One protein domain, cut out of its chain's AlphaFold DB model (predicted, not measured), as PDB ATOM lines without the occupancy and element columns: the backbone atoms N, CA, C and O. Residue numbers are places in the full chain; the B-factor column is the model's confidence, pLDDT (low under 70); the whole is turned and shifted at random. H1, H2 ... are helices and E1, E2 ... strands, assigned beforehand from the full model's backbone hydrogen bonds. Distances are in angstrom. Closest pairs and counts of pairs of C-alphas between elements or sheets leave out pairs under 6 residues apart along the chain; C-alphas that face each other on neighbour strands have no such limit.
ATOM      1  N   THR A  53     126.273 159.078  27.274       83.31
ATOM      2  CA  THR A  53     126.594 158.047  28.271       83.31
ATOM      3  C   THR A  53     128.101 157.953  28.475       83.31
ATOM      4  O   THR A  53     128.850 157.829  27.504       83.31
ATOM      5  N   TYR A  54     128.552 157.976  29.728       80.88
ATOM      6  CA  TYR A  54     129.959 157.778  30.053       80.88
ATOM      7  C   TYR A  54     130.327 156.310  29.823       80.88
ATOM      8  O   TYR A  54     129.717 155.404  30.392       80.88
ATOM      9  N   THR A  55     131.293 156.053  28.940       72.06
ATOM     10  CA  THR A  55     131.678 154.692  28.545       72.06
ATOM     11  C   THR A  55     132.681 154.091  29.525       72.06
ATOM     12  O   THR A  55     133.784 153.713  29.137       72.06
ATOM     13  N   ASP A  56     132.276 154.012  30.791       63.59
ATOM     14  CA  ASP A  56     133.026 153.358  31.858       63.59
ATOM     15  C   ASP A  56     133.098 151.839  31.585       63.59
ATOM     16  O   ASP A  56     132.096 151.114  31.654       63.59
ATOM     17  N   TYR A  57     134.289 151.365  31.210       57.12
ATOM     18  CA  TYR A  57     134.575 149.949  30.949       57.12
ATOM     19  C   TYR A  57     134.849 149.157  32.240       57.12
ATOM     20  O   TYR A  57     134.724 147.929  32.238       57.12
ATOM     21  N   ASP A  58     135.195 149.854  33.321       57.59
ATOM     22  CA  ASP A  58     135.623 149.339  34.623       57.59
ATOM     23  C   ASP A  58     134.431 149.214  35.598       57.59
ATOM     24  O   ASP A  58     134.343 148.264  36.381       57.59
ATOM     25  N   LYS A  59     133.475 150.146  35.476       58.22
ATOM     26  CA  LYS A  59     132.336 150.431  36.367       58.22
ATOM     27  C   LYS A  59     132.734 150.898  37.766       58.22
ATOM     28  O   LYS A  59     132.074 150.542  38.744       58.22
ATOM     29  N   ASP A  60     133.803 151.684  37.857       57.25
ATOM     30  CA  ASP A  60     134.327 152.228  39.115       57.25
ATOM     31  C   ASP A  60     134.105 153.740  39.286       57.25
ATOM     32  O   ASP A  60     134.242 154.261  40.395       57.25
ATOM     33  N   SER A  61     133.748 154.453  38.213       63.72
ATOM     34  CA  SER A  61     133.922 155.905  38.153       63.72
ATOM     35  C   SER A  61     132.696 156.709  38.599       63.72
ATOM     36  O   SER A  61     132.782 157.931  38.672       63.72
ATOM     37  N   GLY A  62     131.562 156.073  38.904       71.00
ATOM     38  CA  GLY A  62     130.363 156.707  39.485       71.00
ATOM     39  C   GLY A  62     129.605 157.701  38.588       71.00
ATOM     40  O   GLY A  62     128.427 157.955  38.822       71.00
ATOM     41  N   VAL A  63     130.218 158.251  37.536       82.88
ATOM     42  CA  VAL A  63     129.521 159.082  36.542       82.88
ATOM     43  C   VAL A  63     128.830 158.199  35.502       82.88
ATOM     44  O   VAL A  63     129.444 157.341  34.873       82.88
ATOM     45  N   ALA A  64     127.526 158.418  35.336       84.12
ATOM     46  CA  ALA A  64     126.675 157.694  34.404       84.12
ATOM     47  C   ALA A  64     126.638 158.378  33.028       84.12
ATOM     48  O   ALA A  64     126.795 157.727  31.994       84.12
ATOM     49  N   GLU A  65     126.429 159.696  33.004       87.94
ATOM     50  CA  GLU A  65     126.242 160.491  31.786       87.94
ATOM     51  C   GLU A  65     126.823 161.901  31.960       87.94
ATOM     52  O   GLU A  65     126.940 162.408  33.075       87.94
ATOM     53  N   TYR A  66     127.152 162.559  30.853       90.00
ATOM     54  CA  TYR A  66     127.649 163.934  30.821       90.00
ATOM     55  C   TYR A  66     127.035 164.722  29.656       90.00
ATOM     56  O   TYR A  66     126.523 164.143  28.703       90.00
ATOM     57  N   GLU A  67     127.095 166.047  29.708       91.56
ATOM     58  CA  GLU A  67     126.654 166.946  28.638       91.56
ATOM     59  C   GLU A  67     127.700 168.051  28.468       91.56
ATOM     60  O   GLU A  67     128.077 168.703  29.440       91.56
ATOM     61  N   ILE A  68     128.182 168.248  27.239       90.50
ATOM     62  CA  ILE A  68     129.214 169.238  26.908       90.50
ATOM     63  C   ILE A  68     128.557 170.470  26.282       90.50
ATOM     64  O   ILE A  68     127.844 170.348  25.287       90.50
ATOM     65  N   GLY A  69     128.839 171.647  26.844       87.38
ATOM     66  CA  GLY A  69     128.517 172.951  26.264       87.38
ATOM     67  C   GLY A  69     129.757 173.704  25.772       87.38
ATOM     68  O   GLY A  69     130.884 173.207  25.838       87.38
ATOM     69  N   GLU A  70     129.559 174.939  25.304       87.00
ATOM     70  CA  GLU A  70     130.663 175.808  24.868       87.00
ATOM     71  C   GLU A  70     131.578 176.193  26.041       87.00
ATOM     72  O   GLU A  70     132.799 176.090  25.932       87.00
ATOM     73  N   ASP A  71     130.999 176.549  27.189       89.88
ATOM     74  CA  ASP A  71     131.675 177.045  28.397       89.88
ATOM     75  C   ASP A  71     131.408 176.212  29.666       89.88
ATOM     76  O   ASP A  71     131.904 176.547  30.745       89.88
ATOM     77  N   TYR A  72     130.670 175.102  29.538       88.94
ATOM     78  CA  TYR A  72     130.290 174.228  30.651       88.94
ATOM     79  C   TYR A  72     130.421 172.728  30.347       88.94
ATOM     80  O   TYR A  72     130.509 172.296  29.194       88.94
ATOM     81  N   ILE A  73     130.381 171.930  31.416       91.06
ATOM     82  CA  ILE A  73     130.087 170.496  31.386       91.06
ATOM     83  C   ILE A  73     129.127 170.142  32.537       91.06
ATOM     84  O   ILE A  73     129.389 170.466  33.698       91.06
ATOM     85  N   ASN A  74     128.012 169.478  32.221       90.94
ATOM     86  CA  ASN A  74     127.132 168.867  33.221       90.94
ATOM     87  C   ASN A  74     127.497 167.388  33.382       90.94
ATOM     88  O   ASN A  74     127.818 166.718  32.400       90.94
ATOM     89  N   ILE A  75     127.434 166.866  34.605       89.38
ATOM     90  CA  ILE A  75     127.828 165.490  34.939       89.38
ATOM     91  C   ILE A  75     126.765 164.873  35.845       89.38
ATOM     92  O   ILE A  75     126.485 165.414  36.912       89.38
ATOM     93  N   ARG A  76     126.175 163.751  35.419       87.19
ATOM     94  CA  ARG A  76     125.189 162.960  36.168       87.19
ATOM     95  C   ARG A  76     125.866 161.735  36.780       87.19
ATOM     96  O   ARG A  76     126.412 160.906  36.051       87.19
ATOM     97  N   PHE A  77     125.787 161.610  38.100       86.00
ATOM     98  CA  PHE A  77     126.296 160.466  38.863       86.00
ATOM     99  C   PHE A  77     125.242 159.355  39.005       86.00
ATOM    100  O   PHE A  77     124.062 159.558  38.704       86.00
ATOM    101  N   ASP A  78     125.661 158.165  39.442       80.44
ATOM    102  CA  ASP A  78     124.802 156.983  39.599       80.44
ATOM    103  C   ASP A  78     123.703 157.158  40.664       80.44
ATOM    104  O   ASP A  78     122.611 156.603  40.525       80.44
ATOM    105  N   ASP A  79     123.933 158.019  41.661       72.75
ATOM    106  CA  ASP A  79     122.922 158.436  42.639       72.75
ATOM    107  C   ASP A  79     121.870 159.412  42.063       72.75
ATOM    108  O   ASP A  79     120.947 159.840  42.766       72.75
ATOM    109  N   GLY A  80     121.994 159.765  40.782       74.56
ATOM    110  CA  GLY A  80     121.115 160.668  40.049       74.56
ATOM    111  C   GLY A  80     121.336 162.155  40.329       74.56
ATOM    112  O   GLY A  80     120.579 162.969  39.801       74.56
ATOM    113  N   SER A  81     122.339 162.531  41.131       82.38
ATOM    114  CA  SER A  81     122.743 163.932  41.263       82.38
ATOM    115  C   SER A  81     123.421 164.431  39.985       82.38
ATOM    116  O   SER A  81     124.123 163.692  39.291       82.38
ATOM    117  N   VAL A  82     123.192 165.702  39.660       88.81
ATOM    118  CA  VAL A  82     123.808 166.403  38.531       88.81
ATOM    119  C   VAL A  82     124.659 167.543  39.063       88.81
ATOM    120  O   VAL A  82     124.168 168.335  39.861       88.81
ATOM    121  N   TYR A  83     125.902 167.653  38.603       89.38
ATOM    122  CA  TYR A  83     126.812 168.762  38.897       89.38
ATOM    123  C   TYR A  83     127.104 169.539  37.612       89.38
ATOM    124  O   TYR A  83     127.382 168.933  36.577       89.38
ATOM    125  N   THR A  84     127.060 170.868  37.684       90.94
ATOM    126  CA  THR A  84     127.382 171.776  36.574       90.94
ATOM    127  C   THR A  84     128.692 172.488  36.873       90.94
ATOM    128  O   THR A  84     128.778 173.238  37.846       90.94
ATOM    129  N   TYR A  85     129.688 172.285  36.016       89.12
ATOM    130  CA  TYR A  85     130.977 172.972  36.066       89.12
ATOM    131  C   TYR A  85     131.077 173.929  34.875       89.12
ATOM    132  O   TYR A  85     130.682 173.577  33.764       89.12
ATOM    133  N   THR A  86     131.604 175.134  35.093       91.06
ATOM    134  CA  THR A  86     131.672 176.215  34.093       91.06
ATOM    135  C   THR A  86     133.046 176.885  34.072       91.06
ATOM    136  O   THR A  86     133.798 176.822  35.048       91.06
ATOM    137  N   TYR A  87     133.373 177.606  32.994       89.88
ATOM    138  CA  TYR A  87     134.577 178.450  32.930       89.88
ATOM    139  C   TYR A  87     134.662 179.491  34.063       89.88
ATOM    140  O   TYR A  87     135.760 179.951  34.375       89.88
ATOM    141  N   ALA A  88     133.530 179.874  34.667       86.75
ATOM    142  CA  ALA A  88     133.463 180.832  35.770       86.75
ATOM    143  C   ALA A  88     133.675 180.197  37.158       86.75
ATOM    144  O   ALA A  88     134.014 180.917  38.096       86.75
ATOM    145  N   SER A  89     133.478 178.880  37.285       87.81
ATOM    146  CA  SER A  89     133.598 178.127  38.541       87.81
ATOM    147  C   SER A  89     134.915 177.344  38.609       87.81
ATOM    148  O   SER A  89     135.793 177.714  39.382       87.81
ATOM    149  N   ALA A  90     135.102 176.351  37.737       86.06
ATOM    150  CA  ALA A  90     136.311 175.518  37.686       86.06
ATOM    151  C   ALA A  90     137.449 176.098  36.819       86.06
ATOM    152  O   ALA A  90     138.589 175.650  36.903       86.06
ATOM    153  N   GLY A  91     137.161 177.098  35.979       87.81
ATOM    154  CA  GLY A  91     138.147 177.702  35.076       87.81
ATOM    155  C   GLY A  91     138.319 176.950  33.750       87.81
ATOM    156  O   GLY A  91     138.147 175.738  33.648       87.81
ATOM    157  N   ALA A  92     138.660 177.685  32.686       89.50
ATOM    158  CA  ALA A  92     138.636 177.142  31.324       89.50
ATOM    159  C   ALA A  92     139.600 175.967  31.077       89.50
ATOM    160  O   ALA A  92     139.267 175.058  30.324       89.50
ATOM    161  N   THR A  93     140.775 175.951  31.714       90.38
ATOM    162  CA  THR A  93     141.758 174.869  31.538       90.38
ATOM    163  C   THR A  93     141.239 173.528  32.056       90.38
ATOM    164  O   THR A  93     141.352 172.520  31.359       90.38
ATOM    165  N   ASP A  94     140.635 173.516  33.241       89.44
ATOM    166  CA  ASP A  94     140.135 172.296  33.865       89.44
ATOM    167  C   ASP A  94     138.802 171.850  33.239       89.44
ATOM    168  O   ASP A  94     138.612 170.655  33.031       89.44
ATOM    169  N   ILE A  95     137.941 172.778  32.795       90.00
ATOM    170  CA  ILE A  95     136.723 172.449  32.023       90.00
ATOM    171  C   ILE A  95     137.045 171.772  30.689       90.00
ATOM    172  O   ILE A  95     136.472 170.722  30.391       90.00
ATOM    173  N   GLU A  96     137.968 172.315  29.888       91.69
ATOM    174  CA  GLU A  96     138.364 171.661  28.633       91.69
ATOM    175  C   GLU A  96     138.973 170.281  28.907       91.69
ATOM    176  O   GLU A  96     138.655 169.306  28.222       91.69
ATOM    177  N   ARG A  97     139.758 170.147  29.985       90.12
ATOM    178  CA  ARG A  97     140.307 168.855  30.402       90.12
ATOM    179  C   ARG A  97     139.229 167.862  30.862       90.12
ATOM    180  O   ARG A  97     139.353 166.666  30.596       90.12
ATOM    181  N   MET A  98     138.151 168.328  31.491       88.69
ATOM    182  CA  MET A  98     136.984 167.501  31.821       88.69
ATOM    183  C   MET A  98     136.237 167.050  30.564       88.69
ATOM    184  O   MET A  98     135.875 165.879  30.478       88.69
ATOM    185  N   LYS A  99     136.060 167.918  29.557       91.00
ATOM    186  CA  LYS A  99     135.450 167.553  28.262       91.00
ATOM    187  C   LYS A  99     136.267 166.484  27.519       91.00
ATOM    188  O   LYS A  99     135.684 165.540  26.975       91.00
ATOM    189  N   GLU A 100     137.600 166.575  27.547       89.75
ATOM    190  CA  GLU A 100     138.500 165.528  27.032       89.75
ATOM    191  C   GLU A 100     138.306 164.187  27.763       89.75
ATOM    192  O   GLU A 100     138.121 163.154  27.122       89.75
ATOM    193  N   LEU A 101     138.328 164.192  29.103       88.56
ATOM    194  CA  LEU A 101     138.189 162.985  29.934       88.56
ATOM    195  C   LEU A 101     136.785 162.362  29.867       88.56
ATOM    196  O   LEU A 101     136.646 161.141  29.959       88.56
ATOM    197  N   ALA A 102     135.755 163.186  29.665       86.94
ATOM    198  CA  ALA A 102     134.385 162.757  29.405       86.94
ATOM    199  C   ALA A 102     134.281 162.011  28.067       86.94
ATOM    200  O   ALA A 102     133.828 160.866  28.024       86.94
ATOM    201  N   SER A 103     134.809 162.622  27.001       85.81
ATOM    202  CA  SER A 103     134.858 162.042  25.650       85.81
ATOM    203  C   SER A 103     135.725 160.778  25.570       85.81
ATOM    204  O   SER A 103     135.459 159.894  24.758       85.81
ATOM    205  N   ALA A 104     136.762 160.681  26.407       85.38
ATOM    206  CA  ALA A 104     137.653 159.523  26.489       85.38
ATOM    207  C   ALA A 104     137.087 158.343  27.306       85.38
ATOM    208  O   ALA A 104     137.621 157.240  27.208       85.38
ATOM    209  N   GLY A 105     136.043 158.554  28.118       80.31
ATOM    210  CA  GLY A 105     135.389 157.489  28.886       80.31
ATOM    211  C   GLY A 105     136.179 156.929  30.077       80.31
ATOM    212  O   GLY A 105     135.763 155.924  30.642       80.31
ATOM    213  N   ASN A 106     137.305 157.539  30.469       80.00
ATOM    214  CA  ASN A 106     138.104 157.094  31.618       80.00
ATOM    215  C   ASN A 106     138.753 158.277  32.366       80.00
ATOM    216  O   ASN A 106     139.130 159.280  31.760       80.00
ATOM    217  N   GLY A 107     138.877 158.167  33.695       81.94
ATOM    218  CA  GLY A 107     139.622 159.108  34.544       81.94
ATOM    219  C   GLY A 107     138.925 160.433  34.902       81.94
ATOM    220  O   GLY A 107     139.507 161.224  35.645       81.94
ATOM    221  N   LEU A 108     137.696 160.683  34.435       85.06
ATOM    222  CA  LEU A 108     136.964 161.934  34.700       85.06
ATOM    223  C   LEU A 108     136.694 162.144  36.197       85.06
ATOM    224  O   LEU A 108     136.988 163.209  36.730       85.06
ATOM    225  N   ASN A 109     136.189 161.119  36.887       84.19
ATOM    226  CA  ASN A 109     135.876 161.205  38.315       84.19
ATOM    227  C   ASN A 109     137.130 161.459  39.173       84.19
ATOM    228  O   ASN A 109     137.137 162.333  40.035       84.19
ATOM    229  N   ALA A 110     138.230 160.762  38.873       83.94
ATOM    230  CA  ALA A 110     139.506 160.960  39.559       83.94
ATOM    231  C   ALA A 110     140.066 162.381  39.362       83.94
ATOM    232  O   ALA A 110     140.629 162.950  40.296       83.94
ATOM    233  N   PHE A 111     139.885 162.974  38.176       86.06
ATOM    234  CA  PHE A 111     140.233 164.374  37.929       86.06
ATOM    235  C   PHE A 111     139.359 165.329  38.751       86.06
ATOM    236  O   PHE A 111     139.900 166.206  39.419       86.06
ATOM    237  N   ILE A 112     138.037 165.118  38.779       86.12
ATOM    238  CA  ILE A 112     137.100 165.929  39.577       86.12
ATOM    239  C   ILE A 112     137.509 165.937  41.051       86.12
ATOM    240  O   ILE A 112     137.750 167.003  41.609       86.12
ATOM    241  N   MET A 113     137.693 164.756  41.647       81.62
ATOM    242  CA  MET A 113     138.105 164.598  43.047       81.62
ATOM    243  C   MET A 113     139.509 165.148  43.368       81.62
ATOM    244  O   MET A 113     139.845 165.288  44.540       81.62
ATOM    245  N   THR A 114     140.351 165.421  42.364       85.06
ATOM    246  CA  THR A 114     141.726 165.917  42.573       85.06
ATOM    247  C   THR A 114     141.855 167.420  42.321       85.06
ATOM    248  O   THR A 114     142.607 168.088  43.032       85.06
ATOM    249  N   ASN A 115     141.146 167.951  41.319       81.56
ATOM    250  CA  ASN A 115     141.328 169.320  40.830       81.56
ATOM    251  C   ASN A 115     140.170 170.269  41.171       81.56
ATOM    252  O   ASN A 115     140.440 171.446  41.380       81.56
ATOM    253  N   VAL A 116     138.914 169.796  41.170       83.94
ATOM    254  CA  VAL A 116     137.718 170.672  41.098       83.94
ATOM    255  C   VAL A 116     136.543 170.208  41.979       83.94
ATOM    256  O   VAL A 116     135.399 170.584  41.737       83.94
ATOM    257  N   GLU A 117     136.792 169.383  43.003       80.62
ATOM    258  CA  GLU A 117     135.770 168.700  43.830       80.62
ATOM    259  C   GLU A 117     134.697 169.651  44.408       80.62
ATOM    260  O   GLU A 117     133.545 169.260  44.609       80.62
ATOM    261  N   TYR A 118     135.064 170.914  44.645       80.81
ATOM    262  CA  TYR A 118     134.199 171.951  45.217       80.81
ATOM    263  C   TYR A 118     133.892 173.106  44.253       80.81
ATOM    264  O   TYR A 118     133.093 173.977  44.595       80.81
ATOM    265  N   ASP A 119     134.466 173.095  43.049       84.19
ATOM    266  CA  ASP A 119     134.452 174.209  42.092       84.19
ATOM    267  C   ASP A 119     133.356 174.041  41.021       84.19
ATOM    268  O   ASP A 119     133.529 174.368  39.848       84.19
ATOM    269  N   TYR A 120     132.199 173.511  41.435       83.56
ATOM    270  CA  TYR A 120     130.971 173.458  40.637       83.56
ATOM    271  C   TYR A 120     130.132 174.726  40.834       83.56
ATOM    272  O   TYR A 120     130.007 175.245  41.943       83.56
ATOM    273  N   GLU A 121     129.481 175.201  39.773       87.31
ATOM    274  CA  GLU A 121     128.576 176.355  39.850       87.31
ATOM    275  C   GLU A 121     127.222 175.980  40.470       87.31
ATOM    276  O   GLU A 121     126.626 176.762  41.212       87.31
ATOM    277  N   SER A 122     126.728 174.763  40.209       84.62
ATOM    278  CA  SER A 122     125.507 174.258  40.845       84.62
ATOM    279  C   SER A 122     125.463 172.730  40.932       84.62
ATOM    280  O   SER A 122     126.216 172.033  40.247       84.62
ATOM    281  N   LYS A 123     124.564 172.211  41.779       85.44
ATOM    282  CA  LYS A 123     124.237 170.784  41.855       85.44
ATOM    283  C   LYS A 123     122.747 170.536  42.092       85.44
ATOM    284  O   LYS A 123     122.109 171.286  42.832       85.44
ATOM    285  N   SER A 124     122.205 169.468  41.512       80.06
ATOM    286  CA  SER A 124     120.860 168.968  41.812       80.06
ATOM    287  C   SER A 124     120.870 168.027  43.025       80.06
ATOM    288  O   SER A 124     121.902 167.428  43.339       80.06
ATOM    289  N   PRO A 125     119.720 167.821  43.692       66.00
ATOM    290  CA  PRO A 125     119.548 166.693  44.600       66.00
ATOM    291  C   PRO A 125     119.731 165.361  43.862       66.00
ATOM    292  O   PRO A 125     119.442 165.263  42.666       66.00
TER     293      PRO A 125
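What this domain is: This is residues 53 to 125 of the 251 residues of an uncharacterized protein of Actinobacteria bacterium (UniProt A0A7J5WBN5). Three named strands make a meander, E1 E2 E3, each antiparallel to the one before. Two named helices follow: H1 covers one face of the sheet, making two layers, and H2 folds back beside H1. The printed part has 73 residues, mixed in class and compact, with a radius of gyration of the C-alphas of 10.9 A and spans of 31 by 26 by 22 A.

Where its parts are: Find C-alpha 63 at (129.521, 159.082, 36.542), where E1, residues 63 to 68, begins. E2 is residues 72 to 77, E3 82 to 86. H1, 92 to 104, runs 18.3 A; H2, 108 to 116, ends at (137.718, 170.672, 41.098).

How they stand to each other: Look across hairpin E1 and E2 for N 67 and O 74, 2.9 A apart. H1 is on the sheet, its height 9.1 A; H2 only grazes it. In helical hairpin H1 and H2, the closest C-alphas, Leu 101 and Leu 108, are 5.0 A apart. Every O i to N i+4 pair in H1 and H2 is within hydrogen-bond range.

The domain as a whole: The printed part has no cut; its links between elements are tight. pLDDT is under 70 at residues 56 to 61 and 125.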